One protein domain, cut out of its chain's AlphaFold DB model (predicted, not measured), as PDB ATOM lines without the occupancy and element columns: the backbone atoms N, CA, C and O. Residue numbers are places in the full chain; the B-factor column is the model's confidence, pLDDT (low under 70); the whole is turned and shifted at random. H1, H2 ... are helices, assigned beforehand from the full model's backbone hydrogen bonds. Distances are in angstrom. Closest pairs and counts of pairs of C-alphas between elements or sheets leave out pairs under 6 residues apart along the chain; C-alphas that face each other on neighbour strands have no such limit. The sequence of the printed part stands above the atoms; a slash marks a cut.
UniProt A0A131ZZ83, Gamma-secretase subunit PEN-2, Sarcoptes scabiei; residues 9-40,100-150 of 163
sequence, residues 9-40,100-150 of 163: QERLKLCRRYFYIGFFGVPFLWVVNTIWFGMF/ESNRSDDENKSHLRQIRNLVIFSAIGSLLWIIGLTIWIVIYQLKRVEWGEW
ATOM      1  N   GLN A   9     -24.148  20.642 -44.443       71.44
ATOM      2  CA  GLN A   9     -23.306  19.843 -43.550       71.44
ATOM      3  C   GLN A   9     -22.421  18.822 -44.285       71.44
ATOM      4  O   GLN A   9     -21.252  18.645 -43.944       71.44
ATOM      5  N   GLU A  10     -22.944  18.162 -45.315       76.69
ATOM      6  CA  GLU A  10     -22.209  17.150 -46.083       76.69
ATOM      7  C   GLU A  10     -21.131  17.786 -46.954       76.69
ATOM      8  O   GLU A  10     -20.012  17.277 -47.021       76.69
ATOM      9  N   ARG A  11     -21.422  18.956 -47.535       70.06
ATOM     10  CA  ARG A  11     -20.430  19.768 -48.261       70.06
ATOM     11  C   ARG A  11     -19.261  20.152 -47.354       70.06
ATOM     12  O   ARG A  11     -18.104  20.083 -47.763       70.06
ATOM     13  N   LEU A  12     -19.563  20.495 -46.102       71.50
ATOM     14  CA  LEU A  12     -18.582  20.850 -45.079       71.50
ATOM     15  C   LEU A  12     -17.728  19.639 -44.673       71.50
ATOM     16  O   LEU A  12     -16.506  19.753 -44.579       71.50
ATOM     17  N   LYS A  13     -18.348  18.462 -44.506       77.44
ATOM     18  CA  LYS A  13     -17.636  17.196 -44.255       77.44
ATOM     19  C   LYS A  13     -16.722  16.817 -45.417       77.44
ATOM     20  O   LYS A  13     -15.584  16.429 -45.168       77.44
ATOM     21  N   LEU A  14     -17.185  16.967 -46.659       77.38
ATOM     22  CA  LEU A  14     -16.368  16.741 -47.851       77.38
ATOM     23  C   LEU A  14     -15.159  17.675 -47.851       77.38
ATOM     24  O   LEU A  14     -14.029  17.206 -47.900       77.38
ATOM     25  N   CYS A  15     -15.388  18.983 -47.715       72.75
ATOM     26  CA  CYS A  15     -14.323  19.982 -47.738       72.75
ATOM     27  C   CYS A  15     -13.297  19.740 -46.619       72.75
ATOM     28  O   CYS A  15     -12.093  19.759 -46.864       72.75
ATOM     29  N   ARG A  16     -13.757  19.392 -45.407       76.50
ATOM     30  CA  ARG A  16     -12.879  19.031 -44.284       76.50
ATOM     31  C   ARG A  16     -12.077  17.769 -44.582       76.50
ATOM     32  O   ARG A  16     -10.886  17.720 -44.298       76.50
ATOM     33  N   ARG A  17     -12.701  16.753 -45.176       76.44
ATOM     34  CA  ARG A  17     -12.019  15.510 -45.547       76.44
ATOM     35  C   ARG A  17     -10.958  15.751 -46.619       76.44
ATOM     36  O   ARG A  17      -9.838  15.288 -46.453       76.44
ATOM     37  N   TYR A  18     -11.276  16.515 -47.664       72.25
ATOM     38  CA  TYR A  18     -10.312  16.890 -48.703       72.25
ATOM     39  C   TYR A  18      -9.164  17.746 -48.154       72.25
ATOM     40  O   TYR A  18      -8.024  17.572 -48.578       72.25
ATOM     41  N   PHE A  19      -9.430  18.603 -47.163       72.25
ATOM     42  CA  PHE A  19      -8.390  19.352 -46.459       72.25
ATOM     43  C   PHE A  19      -7.378  18.418 -45.774       72.25
ATOM     44  O   PHE A  19      -6.180  18.548 -46.014       72.25
ATOM     45  N   TYR A  20      -7.848  17.428 -45.006       73.25
ATOM     46  CA  TYR A  20      -6.972  16.450 -44.344       73.25
ATOM     47  C   TYR A  20      -6.294  15.476 -45.315       73.25
ATOM     48  O   TYR A  20      -5.141  15.118 -45.097       73.25
ATOM     49  N   ILE A  21      -6.965  15.070 -46.398       75.56
ATOM     50  CA  ILE A  21      -6.364  14.195 -47.421       75.56
ATOM     51  C   ILE A  21      -5.162  14.878 -48.082       75.56
ATOM     52  O   ILE A  21      -4.162  14.219 -48.351       75.56
ATOM     53  N   GLY A  22      -5.203  16.196 -48.297       69.44
ATOM     54  CA  GLY A  22      -4.044  16.901 -48.848       69.44
ATOM     55  C   GLY A  22      -2.843  16.976 -47.902       69.44
ATOM     56  O   GLY A  22      -1.715  17.059 -48.374       69.44
ATOM     57  N   PHE A  23      -3.051  16.835 -46.587       69.50
ATOM     58  CA  PHE A  23      -1.953  16.708 -45.620       69.50
ATOM     59  C   PHE A  23      -1.192  15.377 -45.766       69.50
ATOM     60  O   PHE A  23      -0.046  15.275 -45.342       69.50
ATOM     61  N   PHE A  24      -1.779  14.375 -46.429       75.88
ATOM     62  CA  PHE A  24      -1.165  13.065 -46.674       75.88
ATOM     63  C   PHE A  24      -0.189  13.039 -47.870       75.88
ATOM     64  O   PHE A  24       0.095  11.978 -48.419       75.88
ATOM     65  N   GLY A  25       0.334  14.201 -48.285       65.81
ATOM     66  CA  GLY A  25       1.393  14.288 -49.295       65.81
ATOM     67  C   GLY A  25       0.906  14.281 -50.744       65.81
ATOM     68  O   GLY A  25       1.664  13.909 -51.635       65.81
ATOM     69  N   VAL A  26      -0.337  14.711 -51.004       76.69
ATOM     70  CA  VAL A  26      -0.886  14.808 -52.370       76.69
ATOM     71  C   VAL A  26      -1.153  16.271 -52.756       76.69
ATOM     72  O   VAL A  26      -2.309  16.688 -52.873       76.69
ATOM     73  N   PRO A  27      -0.100  17.083 -52.977       71.19
ATOM     74  CA  PRO A  27      -0.229  18.507 -53.306       71.19
ATOM     75  C   PRO A  27      -1.036  18.745 -54.592       71.19
ATOM     76  O   PRO A  27      -1.721  19.757 -54.720       71.19
ATOM     77  N   PHE A  28      -1.046  17.774 -55.511       71.56
ATOM     78  CA  PHE A  28      -1.848  17.826 -56.733       71.56
ATOM     79  C   PHE A  28      -3.363  17.895 -56.455       71.56
ATOM     80  O   PHE A  28      -4.090  18.628 -57.123       71.56
ATOM     81  N   LEU A  29      -3.838  17.198 -55.417       71.94
ATOM     82  CA  LEU A  29      -5.244  17.214 -54.998       71.94
ATOM     83  C   LEU A  29      -5.648  18.572 -54.406       71.94
ATOM     84  O   LEU A  29      -6.772  19.019 -54.618       71.94
ATOM     85  N   TRP A  30      -4.727  19.260 -53.725       72.12
ATOM     86  CA  TRP A  30      -4.941  20.631 -53.260       72.12
ATOM     87  C   TRP A  30      -5.025  21.629 -54.410       72.12
ATOM     88  O   TRP A  30      -5.907  22.475 -54.373       72.12
ATOM     89  N   VAL A  31      -4.188  21.504 -55.443       71.94
ATOM     90  CA  VAL A  31      -4.211  22.405 -56.610       71.94
ATOM     91  C   VAL A  31      -5.490  22.251 -57.429       71.94
ATOM     92  O   VAL A  31      -6.130  23.240 -57.777       71.94
ATOM     93  N   VAL A  32      -5.920  21.019 -57.710       74.25
ATOM     94  CA  VAL A  32      -7.190  20.792 -58.419       74.25
ATOM     95  C   VAL A  32      -8.365  21.304 -57.585       74.25
ATOM     96  O   VAL A  32      -9.252  21.973 -58.120       74.25
ATOM     97  N   ASN A  33      -8.347  21.057 -56.269       70.69
ATOM     98  CA  ASN A  33      -9.353  21.585 -55.354       70.69
ATOM     99  C   ASN A  33      -9.354  23.121 -55.346       70.69
ATOM    100  O   ASN A  33     -10.418  23.716 -55.414       70.69
ATOM    101  N   THR A  34      -8.206  23.795 -55.329       70.00
ATOM    102  CA  THR A  34      -8.157  25.264 -55.286       70.00
ATOM    103  C   THR A  34      -8.473  25.919 -56.623       70.00
ATOM    104  O   THR A  34      -9.114  26.963 -56.620       70.00
ATOM    105  N   ILE A  35      -8.116  25.322 -57.761       77.69
ATOM    106  CA  ILE A  35      -8.474  25.853 -59.087       77.69
ATOM    107  C   ILE A  35      -9.974  25.693 -59.335       77.69
ATOM    108  O   ILE A  35     -10.664  26.668 -59.647       77.69
ATOM    109  N   TRP A  36     -10.496  24.476 -59.161       72.31
ATOM    110  CA  TRP A  36     -11.911  24.196 -59.390       72.31
ATOM    111  C   TRP A  36     -12.786  24.981 -58.411       72.31
ATOM    112  O   TRP A  36     -13.752  25.633 -58.812       72.31
ATOM    113  N   PHE A  37     -12.406  24.994 -57.131       67.31
ATOM    114  CA  PHE A  37     -13.167  25.687 -56.099       67.31
ATOM    115  C   PHE A  37     -12.910  27.201 -56.087       67.31
ATOM    116  O   PHE A  37     -13.787  27.953 -55.685       67.31
ATOM    117  N   GLY A  38     -11.759  27.680 -56.562       68.44
ATOM    118  CA  GLY A  38     -11.447  29.107 -56.686       68.44
ATOM    119  C   GLY A  38     -12.293  29.783 -57.761       68.44
ATOM    120  O   GLY A  38     -12.957  30.780 -57.478       68.44
ATOM    121  N   MET A  39     -12.366  29.183 -58.954       72.50
ATOM    122  CA  MET A  39     -13.296  29.610 -60.009       72.50
ATOM    123  C   MET A  39     -14.748  29.533 -59.513       72.50
ATOM    124  O   MET A  39     -15.529  30.466 -59.698       72.50
ATOM    125  N   PHE A  40     -15.101  28.439 -58.830       71.00
ATOM    126  CA  PHE A  40     -16.432  28.255 -58.261       71.00
ATOM    127  C   PHE A  40     -16.766  29.302 -57.192       71.00
ATOM    128  O   PHE A  40     -17.873  29.821 -57.213       71.00
ATOM    129  N   GLU A 100     -39.018  29.241 -36.147       65.88
ATOM    130  CA  GLU A 100     -38.429  28.060 -36.767       65.88
ATOM    131  C   GLU A 100     -37.792  28.328 -38.149       65.88
ATOM    132  O   GLU A 100     -36.723  27.787 -38.435       65.88
ATOM    133  N   SER A 101     -38.360  29.218 -38.981       68.38
ATOM    134  CA  SER A 101     -37.785  29.550 -40.296       68.38
ATOM    135  C   SER A 101     -36.505  30.376 -40.157       68.38
ATOM    136  O   SER A 101     -35.490  30.032 -40.758       68.38
ATOM    137  N   ASN A 102     -36.515  31.396 -39.289       68.62
ATOM    138  CA  ASN A 102     -35.333  32.223 -39.019       68.62
ATOM    139  C   ASN A 102     -34.165  31.386 -38.480       68.62
ATOM    140  O   ASN A 102     -33.029  31.559 -38.916       68.62
ATOM    141  N   ARG A 103     -34.447  30.428 -37.584       75.81
ATOM    142  CA  ARG A 103     -33.427  29.523 -37.038       75.81
ATOM    143  C   ARG A 103     -32.750  28.697 -38.138       75.81
ATOM    144  O   ARG A 103     -31.529  28.550 -38.113       75.81
ATOM    145  N   SER A 104     -33.516  28.204 -39.111       72.88
ATOM    146  CA  SER A 104     -32.973  27.429 -40.234       72.88
ATOM    147  C   SER A 104     -32.113  28.275 -41.188       72.88
ATOM    148  O   SER A 104     -31.081  27.811 -41.684       72.88
ATOM    149  N   ASP A 105     -32.481  29.541 -41.398       74.44
ATOM    150  CA  ASP A 105     -31.722  30.482 -42.227       74.44
ATOM    151  C   ASP A 105     -30.398  30.891 -41.558       74.44
ATOM    152  O   ASP A 105     -29.344  30.920 -42.207       74.44
ATOM    153  N   ASP A 106     -30.423  31.143 -40.247       78.12
ATOM    154  CA  ASP A 106     -29.241  31.500 -39.457       78.12
ATOM    155  C   ASP A 106     -28.221  30.353 -39.394       78.12
ATOM    156  O   ASP A 106     -27.012  30.570 -39.577       78.12
ATOM    157  N   GLU A 107     -28.701  29.120 -39.209       79.75
ATOM    158  CA  GLU A 107     -27.869  27.916 -39.217       79.75
ATOM    159  C   GLU A 107     -27.201  27.720 -40.585       79.75
ATOM    160  O   GLU A 107     -25.975  27.579 -40.672       79.75
ATOM    161  N   ASN A 108     -27.962  27.836 -41.678       78.75
ATOM    162  CA  ASN A 108     -27.422  27.752 -43.035       78.75
ATOM    163  C   ASN A 108     -26.347  28.817 -43.297       78.75
ATOM    164  O   ASN A 108     -25.275  28.511 -43.830       78.75
ATOM    165  N   LYS A 109     -26.577  30.058 -42.858       77.56
ATOM    166  CA  LYS A 109     -25.605  31.150 -43.000       77.56
ATOM    167  C   LYS A 109     -24.323  30.886 -42.206       77.56
ATOM    168  O   LYS A 109     -23.232  31.285 -42.624       77.56
ATOM    169  N   SER A 110     -24.421  30.222 -41.054       79.88
ATOM    170  CA  SER A 110     -23.256  29.804 -40.265       79.88
ATOM    171  C   SER A 110     -22.405  28.752 -40.998       79.88
ATOM    172  O   SER A 110     -21.182  28.895 -41.056       79.88
ATOM    173  N   HIS A 111     -23.031  27.766 -41.647       77.19
ATOM    174  CA  HIS A 111     -22.330  26.700 -42.372       77.19
ATOM    175  C   HIS A 111     -21.594  27.237 -43.601       77.19
ATOM    176  O   HIS A 111     -20.441  26.883 -43.844       77.19
ATOM    177  N   LEU A 112     -22.213  28.161 -44.340       73.31
ATOM    178  CA  LEU A 112     -21.589  28.800 -45.502       73.31
ATOM    179  C   LEU A 112     -20.336  29.602 -45.121       73.31
ATOM    180  O   LEU A 112     -19.327  29.546 -45.824       73.31
ATOM    181  N   ARG A 113     -20.363  30.305 -43.981       76.62
ATOM    182  CA  ARG A 113     -19.189  31.025 -43.455       76.62
ATOM    183  C   ARG A 113     -18.045  30.080 -43.096       76.62
ATOM    184  O   ARG A 113     -16.898  30.361 -43.430       76.62
ATOM    185  N   GLN A 114     -18.352  28.941 -42.479       78.50
ATOM    186  CA  GLN A 114     -17.347  27.923 -42.167       78.50
ATOM    187  C   GLN A 114     -16.714  27.336 -43.436       78.50
ATOM    188  O   GLN A 114     -15.495  27.196 -43.492       78.50
ATOM    189  N   ILE A 115     -17.518  27.050 -44.466       76.88
ATOM    190  CA  ILE A 115     -17.020  26.566 -45.762       76.88
ATOM    191  C   ILE A 115     -16.079  27.600 -46.390       76.88
ATOM    192  O   ILE A 115     -14.981  27.239 -46.804       76.88
ATOM    193  N   ARG A 116     -16.461  28.885 -46.411       72.44
ATOM    194  CA  ARG A 116     -15.609  29.961 -46.948       72.44
ATOM    195  C   ARG A 116     -14.247  30.003 -46.265       72.44
ATOM    196  O   ARG A 116     -13.225  29.990 -46.946       72.44
ATOM    197  N   ASN A 117     -14.231  30.009 -44.934       77.81
ATOM    198  CA  ASN A 117     -12.985  30.065 -44.177       77.81
ATOM    199  C   ASN A 117     -12.116  28.832 -44.449       77.81
ATOM    200  O   ASN A 117     -10.929  28.967 -44.726       77.81
ATOM    201  N   LEU A 118     -12.712  27.637 -44.445       74.81
ATOM    202  CA  LEU A 118     -12.005  26.383 -44.700       74.81
ATOM    203  C   LEU A 118     -11.350  26.352 -46.090       74.81
ATOM    204  O   LEU A 118     -10.221  25.884 -46.234       74.81
ATOM    205  N   VAL A 119     -12.027  26.891 -47.103       72.56
ATOM    206  CA  VAL A 119     -11.483  26.939 -48.463       72.56
ATOM    207  C   VAL A 119     -10.313  27.915 -48.563       72.56
ATOM    208  O   VAL A 119      -9.303  27.564 -49.172       72.56
ATOM    209  N   ILE A 120     -10.404  29.087 -47.922       77.94
ATOM    210  CA  ILE A 120      -9.308  30.068 -47.860       77.94
ATOM    211  C   ILE A 120      -8.077  29.449 -47.189       77.94
ATOM    212  O   ILE A 120      -6.971  29.560 -47.715       77.94
ATOM    213  N   PHE A 121      -8.264  28.726 -46.081       78.81
ATOM    214  CA  PHE A 121      -7.167  28.002 -45.438       78.81
ATOM    215  C   PHE A 121      -6.557  26.938 -46.360       78.81
ATOM    216  O   PHE A 121      -5.335  26.807 -46.398       78.81
ATOM    217  N   SER A 122      -7.364  26.225 -47.156       75.06
ATOM    218  CA  SER A 122      -6.834  25.269 -48.142       75.06
ATOM    219  C   SER A 122      -6.049  25.953 -49.273       75.06
ATOM    220  O   SER A 122      -5.025  25.432 -49.710       75.06
ATOM    221  N   ALA A 123      -6.471  27.148 -49.703       76.19
ATOM    222  CA  ALA A 123      -5.780  27.927 -50.729       76.19
ATOM    223  C   ALA A 123      -4.402  28.390 -50.243       76.19
ATOM    224  O   ALA A 123      -3.402  28.171 -50.928       76.19
ATOM    225  N   ILE A 124      -4.339  28.938 -49.027       82.88
ATOM    226  CA  ILE A 124      -3.080  29.340 -48.387       82.88
ATOM    227  C   ILE A 124      -2.175  28.120 -48.193       82.88
ATOM    228  O   ILE A 124      -0.995  28.175 -48.533       82.88
ATOM    229  N   GLY A 125      -2.731  27.003 -47.713       80.31
ATOM    230  CA  GLY A 125      -1.999  25.747 -47.567       80.31
ATOM    231  C   GLY A 125      -1.366  25.289 -48.882       80.31
ATOM    232  O   GLY A 125      -0.177  24.980 -48.906       80.31
ATOM    233  N   SER A 126      -2.117  25.322 -49.988       79.44
ATOM    234  CA  SER A 126      -1.602  24.944 -51.310       79.44
ATOM    235  C   SER A 126      -0.454  25.835 -51.781       79.44
ATOM    236  O   SER A 126       0.546  25.328 -52.286       79.44
ATOM    237  N   LEU A 127      -0.559  27.146 -51.548       82.19
ATOM    238  CA  LEU A 127       0.474  28.102 -51.919       82.19
ATOM    239  C   LEU A 127       1.758  27.843 -51.124       82.19
ATOM    240  O   LEU A 127       2.838  27.757 -51.705       82.19
ATOM    241  N   LEU A 128       1.633  27.659 -49.806       86.06
ATOM    242  CA  LEU A 128       2.764  27.354 -48.930       86.06
ATOM    243  C   LEU A 128       3.447  26.042 -49.323       86.06
ATOM    244  O   LEU A 128       4.674  25.976 -49.341       86.06
ATOM    245  N   TRP A 129       2.674  25.017 -49.690       83.50
ATOM    246  CA  TRP A 129       3.221  23.737 -50.139       83.50
ATOM    247  C   TRP A 129       3.959  23.844 -51.477       83.50
ATOM    248  O   TRP A 129       5.038  23.273 -51.621       83.50
ATOM    249  N   ILE A 130       3.421  24.600 -52.442       82.81
ATOM    250  CA  ILE A 130       4.098  24.868 -53.721       82.81
ATOM    251  C   ILE A 130       5.413  25.606 -53.479       82.81
ATOM    252  O   ILE A 130       6.436  25.228 -54.046       82.81
ATOM    253  N   ILE A 131       5.405  26.627 -52.620       89.12
ATOM    254  CA  ILE A 131       6.610  27.382 -52.269       89.12
ATOM    255  C   ILE A 131       7.639  26.455 -51.612       89.12
ATOM    256  O   ILE A 131       8.787  26.426 -52.048       89.12
ATOM    257  N   GLY A 132       7.229  25.647 -50.630       89.31
ATOM    258  CA  GLY A 132       8.105  24.686 -49.957       89.31
ATOM    259  C   GLY A 132       8.729  23.667 -50.914       89.31
ATOM    260  O   GLY A 132       9.945  23.484 -50.898       89.31
ATOM    261  N   LEU A 133       7.930  23.059 -51.800       87.44
ATOM    262  CA  LEU A 133       8.437  22.137 -52.824       87.44
ATOM    263  C   LEU A 133       9.369  22.823 -53.814       87.44
ATOM    264  O   LEU A 133      10.398  22.259 -54.170       87.44
ATOM    265  N   THR A 134       9.037  24.036 -54.246       88.69
ATOM    266  CA  THR A 134       9.877  24.796 -55.178       88.69
ATOM    267  C   THR A 134      11.232  25.098 -54.546       88.69
ATOM    268  O   THR A 134      12.262  24.856 -55.168       88.69
ATOM    269  N   ILE A 135      11.246  25.556 -53.290       94.19
ATOM    270  CA  ILE A 135      12.479  25.798 -52.532       94.19
ATOM    271  C   ILE A 135      13.288  24.505 -52.397       94.19
ATOM    272  O   ILE A 135      14.485  24.511 -52.676       94.19
ATOM    273  N   TRP A 136      12.646  23.395 -52.020       89.75
ATOM    274  CA  TRP A 136      13.312  22.097 -51.905       89.75
ATOM    275  C   TRP A 136      13.948  21.655 -53.227       89.75
ATOM    276  O   TRP A 136      15.116  21.277 -53.246       89.75
ATOM    277  N   ILE A 137      13.218  21.763 -54.341       88.44
ATOM    278  CA  ILE A 137      13.724  21.423 -55.676       88.44
ATOM    279  C   ILE A 137      14.926  22.297 -56.034       88.44
ATOM    280  O   ILE A 137      15.921  21.780 -56.528       88.44
ATOM    281  N   VAL A 138      14.873  23.606 -55.774       91.12
ATOM    282  CA  VAL A 138      15.994  24.513 -56.060       91.12
ATOM    283  C   VAL A 138      17.226  24.149 -55.228       91.12
ATOM    284  O   VAL A 138      18.319  24.050 -55.782       91.12
ATOM    285  N   ILE A 139      17.060  23.897 -53.926       90.81
ATOM    286  CA  ILE A 139      18.158  23.460 -53.049       90.81
ATOM    287  C   ILE A 139      18.745  22.143 -53.552       90.81
ATOM    288  O   ILE A 139      19.961  22.043 -53.686       90.81
ATOM    289  N   TYR A 140      17.894  21.169 -53.871       86.00
ATOM    290  CA  TYR A 140      18.319  19.883 -54.407       86.00
ATOM    291  C   TYR A 140      19.124  20.064 -55.696       86.00
ATOM    292  O   TYR A 140      20.219  19.538 -55.824       86.00
ATOM    293  N   GLN A 141      18.636  20.870 -56.638       83.94
ATOM    294  CA  GLN A 141      19.321  21.087 -57.911       83.94
ATOM    295  C   GLN A 141      20.677  21.786 -57.753       83.94
ATOM    296  O   GLN A 141      21.625  21.415 -58.440       83.94
ATOM    297  N   LEU A 142      20.783  22.763 -56.847       85.88
ATOM    298  CA  LEU A 142      22.022  23.512 -56.616       85.88
ATOM    299  C   LEU A 142      23.045  22.729 -55.789       85.88
ATOM    300  O   LEU A 142      24.236  22.808 -56.065       85.88
ATOM    301  N   LYS A 143      22.589  21.989 -54.775       84.25
ATOM    302  CA  LYS A 143      23.466  21.333 -53.798       84.25
ATOM    303  C   LYS A 143      23.658  19.838 -54.016       84.25
ATOM    304  O   LYS A 143      24.501  19.261 -53.340       84.25
ATOM    305  N   ARG A 144      22.954  19.205 -54.964       82.94
ATOM    306  CA  ARG A 144      23.103  17.765 -55.262       82.94
ATOM    307  C   ARG A 144      24.554  17.325 -55.424       82.94
ATOM    308  O   ARG A 144      24.923  16.291 -54.890       82.94
ATOM    309  N   VAL A 145      25.362  18.121 -56.131       77.69
ATOM    310  CA  VAL A 145      26.766  17.791 -56.424       77.69
ATOM    311  C   VAL A 145      27.610  17.867 -55.150       77.69
ATOM    312  O   VAL A 145      28.489  17.046 -54.933       77.69
ATOM    313  N   GLU A 146      27.298  18.815 -54.262       83.75
ATOM    314  CA  GLU A 146      27.970  18.961 -52.966       83.75
ATOM    315  C   GLU A 146      27.588  17.852 -51.973       83.75
ATOM    316  O   GLU A 146      28.316  17.613 -51.013       83.75
ATOM    317  N   TRP A 147      26.446  17.184 -52.168       80.69
ATOM    318  CA  TRP A 147      25.951  16.135 -51.268       80.69
ATOM    319  C   TRP A 147      26.636  14.774 -51.468       80.69
ATOM    320  O   TRP A 147      26.445  13.884 -50.638       80.69
ATOM    321  N   GLY A 148      27.455  14.613 -52.514       80.56
ATOM    322  CA  GLY A 148      28.231  13.395 -52.764       80.56
ATOM    323  C   GLY A 148      27.356  12.138 -52.854       80.56
ATOM    324  O   GLY A 148      26.269  12.179 -53.428       80.56
ATOM    325  N   GLU A 149      27.798  11.036 -52.235       81.38
ATOM    326  CA  GLU A 149      27.083   9.743 -52.239       81.38
ATOM    327  C   GLU A 149      25.634   9.840 -51.741       81.38
ATOM    328  O   GLU A 149      24.758   9.152 -52.262       81.38
ATOM    329  N   TRP A 150      25.346  10.724 -50.778       80.00
ATOM    330  CA  TRP A 150      23.983  10.898 -50.270       80.00
ATOM    331  C   TRP A 150      23.056  11.531 -51.314       80.00
ATOM    332  O   TRP A 150      21.878  11.189 -51.386       80.00
TER     333      TRP A 150
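What this domain is: This is residues 9 to 40 and 100 to 150 of the 163 residues of the protein "Gamma-secretase subunit PEN-2" of Sarcoptes scabiei (UniProt A0A131ZZ83). Picture one very long straight helix, H3, with a small helical hairpin, H1 and H2, packed on its middle part; both ends of H3 stick out beyond the hairpin, with residues 100 to 107 free at one end and residues 134 to 150 free at the other. H1 runs side by side with H3, H2 folds back and crosses H3 at a slant, and a short tail after H3, residues 144 to 150, turns aside at the far end. The printed part has 83 residues with three named helices, in the order H1, H2, H3 along the chain, and no named strand; the class is all helix. The whole is extended, with a radius of gyration of the C-alphas of 18.7 A, and its C-alphas span 70 by 20 by 16 A, a rod whose length is made by H3.

Where its parts are: Start with the longest helix, H3, residues 100 to 143. Find C-alpha 100 at (-38.429, 28.060, -36.767); from there the helix runs 64.5 A to C-alpha 143 at (23.466, 21.333, -53.798), and you will see x climb over its 44 residues. Then go to the first printed residue, Gln 9, with its C-alpha at (-23.306, 19.843, -43.550), where H1 begins. H1 takes residues 9 to 23 and measures 21.7 A from first to last C-alpha. After the three residues 24 to 26, look at Pro 27, where H2 begins; it takes residues 27 to 40 and measures 19.5 A, ending at C-alpha 40, (-16.432, 28.255, -58.261).

How they stand to each other: Begin on H3 and look first at its residues 111 to 122, which alone touch H1. The closest C-alphas of the two helices are those of Leu 12 and Ile 115, 6.0 A apart. H1 and H3 run the same way at a shallow tilt of 13 degrees. Next look at residues 119 to 130 of H3, which alone touch H2. Here the closest C-alphas are those of Thr 34 and Ala 123, 5.8 A apart. H2 and H3 run opposite ways at a steep tilt of 44 degrees, with their centres 9.8 A apart. Now step to H1 and H2, a helical hairpin joined by a tight link. They touch with residues 18 to 22 of H1 and residues 29 to 30 of H2 alone, and their closest C-alphas are those of Gly 22 and Trp 30, 5.8 A apart. They run opposite ways at a tilt of 36 degrees, only just steep. The three helices form an up and down bundle, in which each helix runs against the one before it in the chain; their packing is mostly crossed, but only just, with 1 of the 3 touching pairs at a shallow tilt. On the backbone atoms of H2 and H3, every O i to N i+4 pair is within hydrogen-bond range; in H1 it is 10 of 11.

The domain as a whole: The two C-alphas farthest apart are those of Glu 100 and Gly 148, 70.1 A from each other. Without the stretches that stand free, the body has 58 residues and spans 38 by 20 by 15 A. At Phe 40 the printed part is cut: residues 41 to 99 are not printed, and C-alpha 40 is 30.8 A from C-alpha 100 across the cut. The link printed whole, H1 to H2, is tight. In the B-factor column the mean pLDDT of the printed part is 77.4; look for values under 70 at residues 22 to 23, residue 25, residues 37 to 38 and residues 100 to 102.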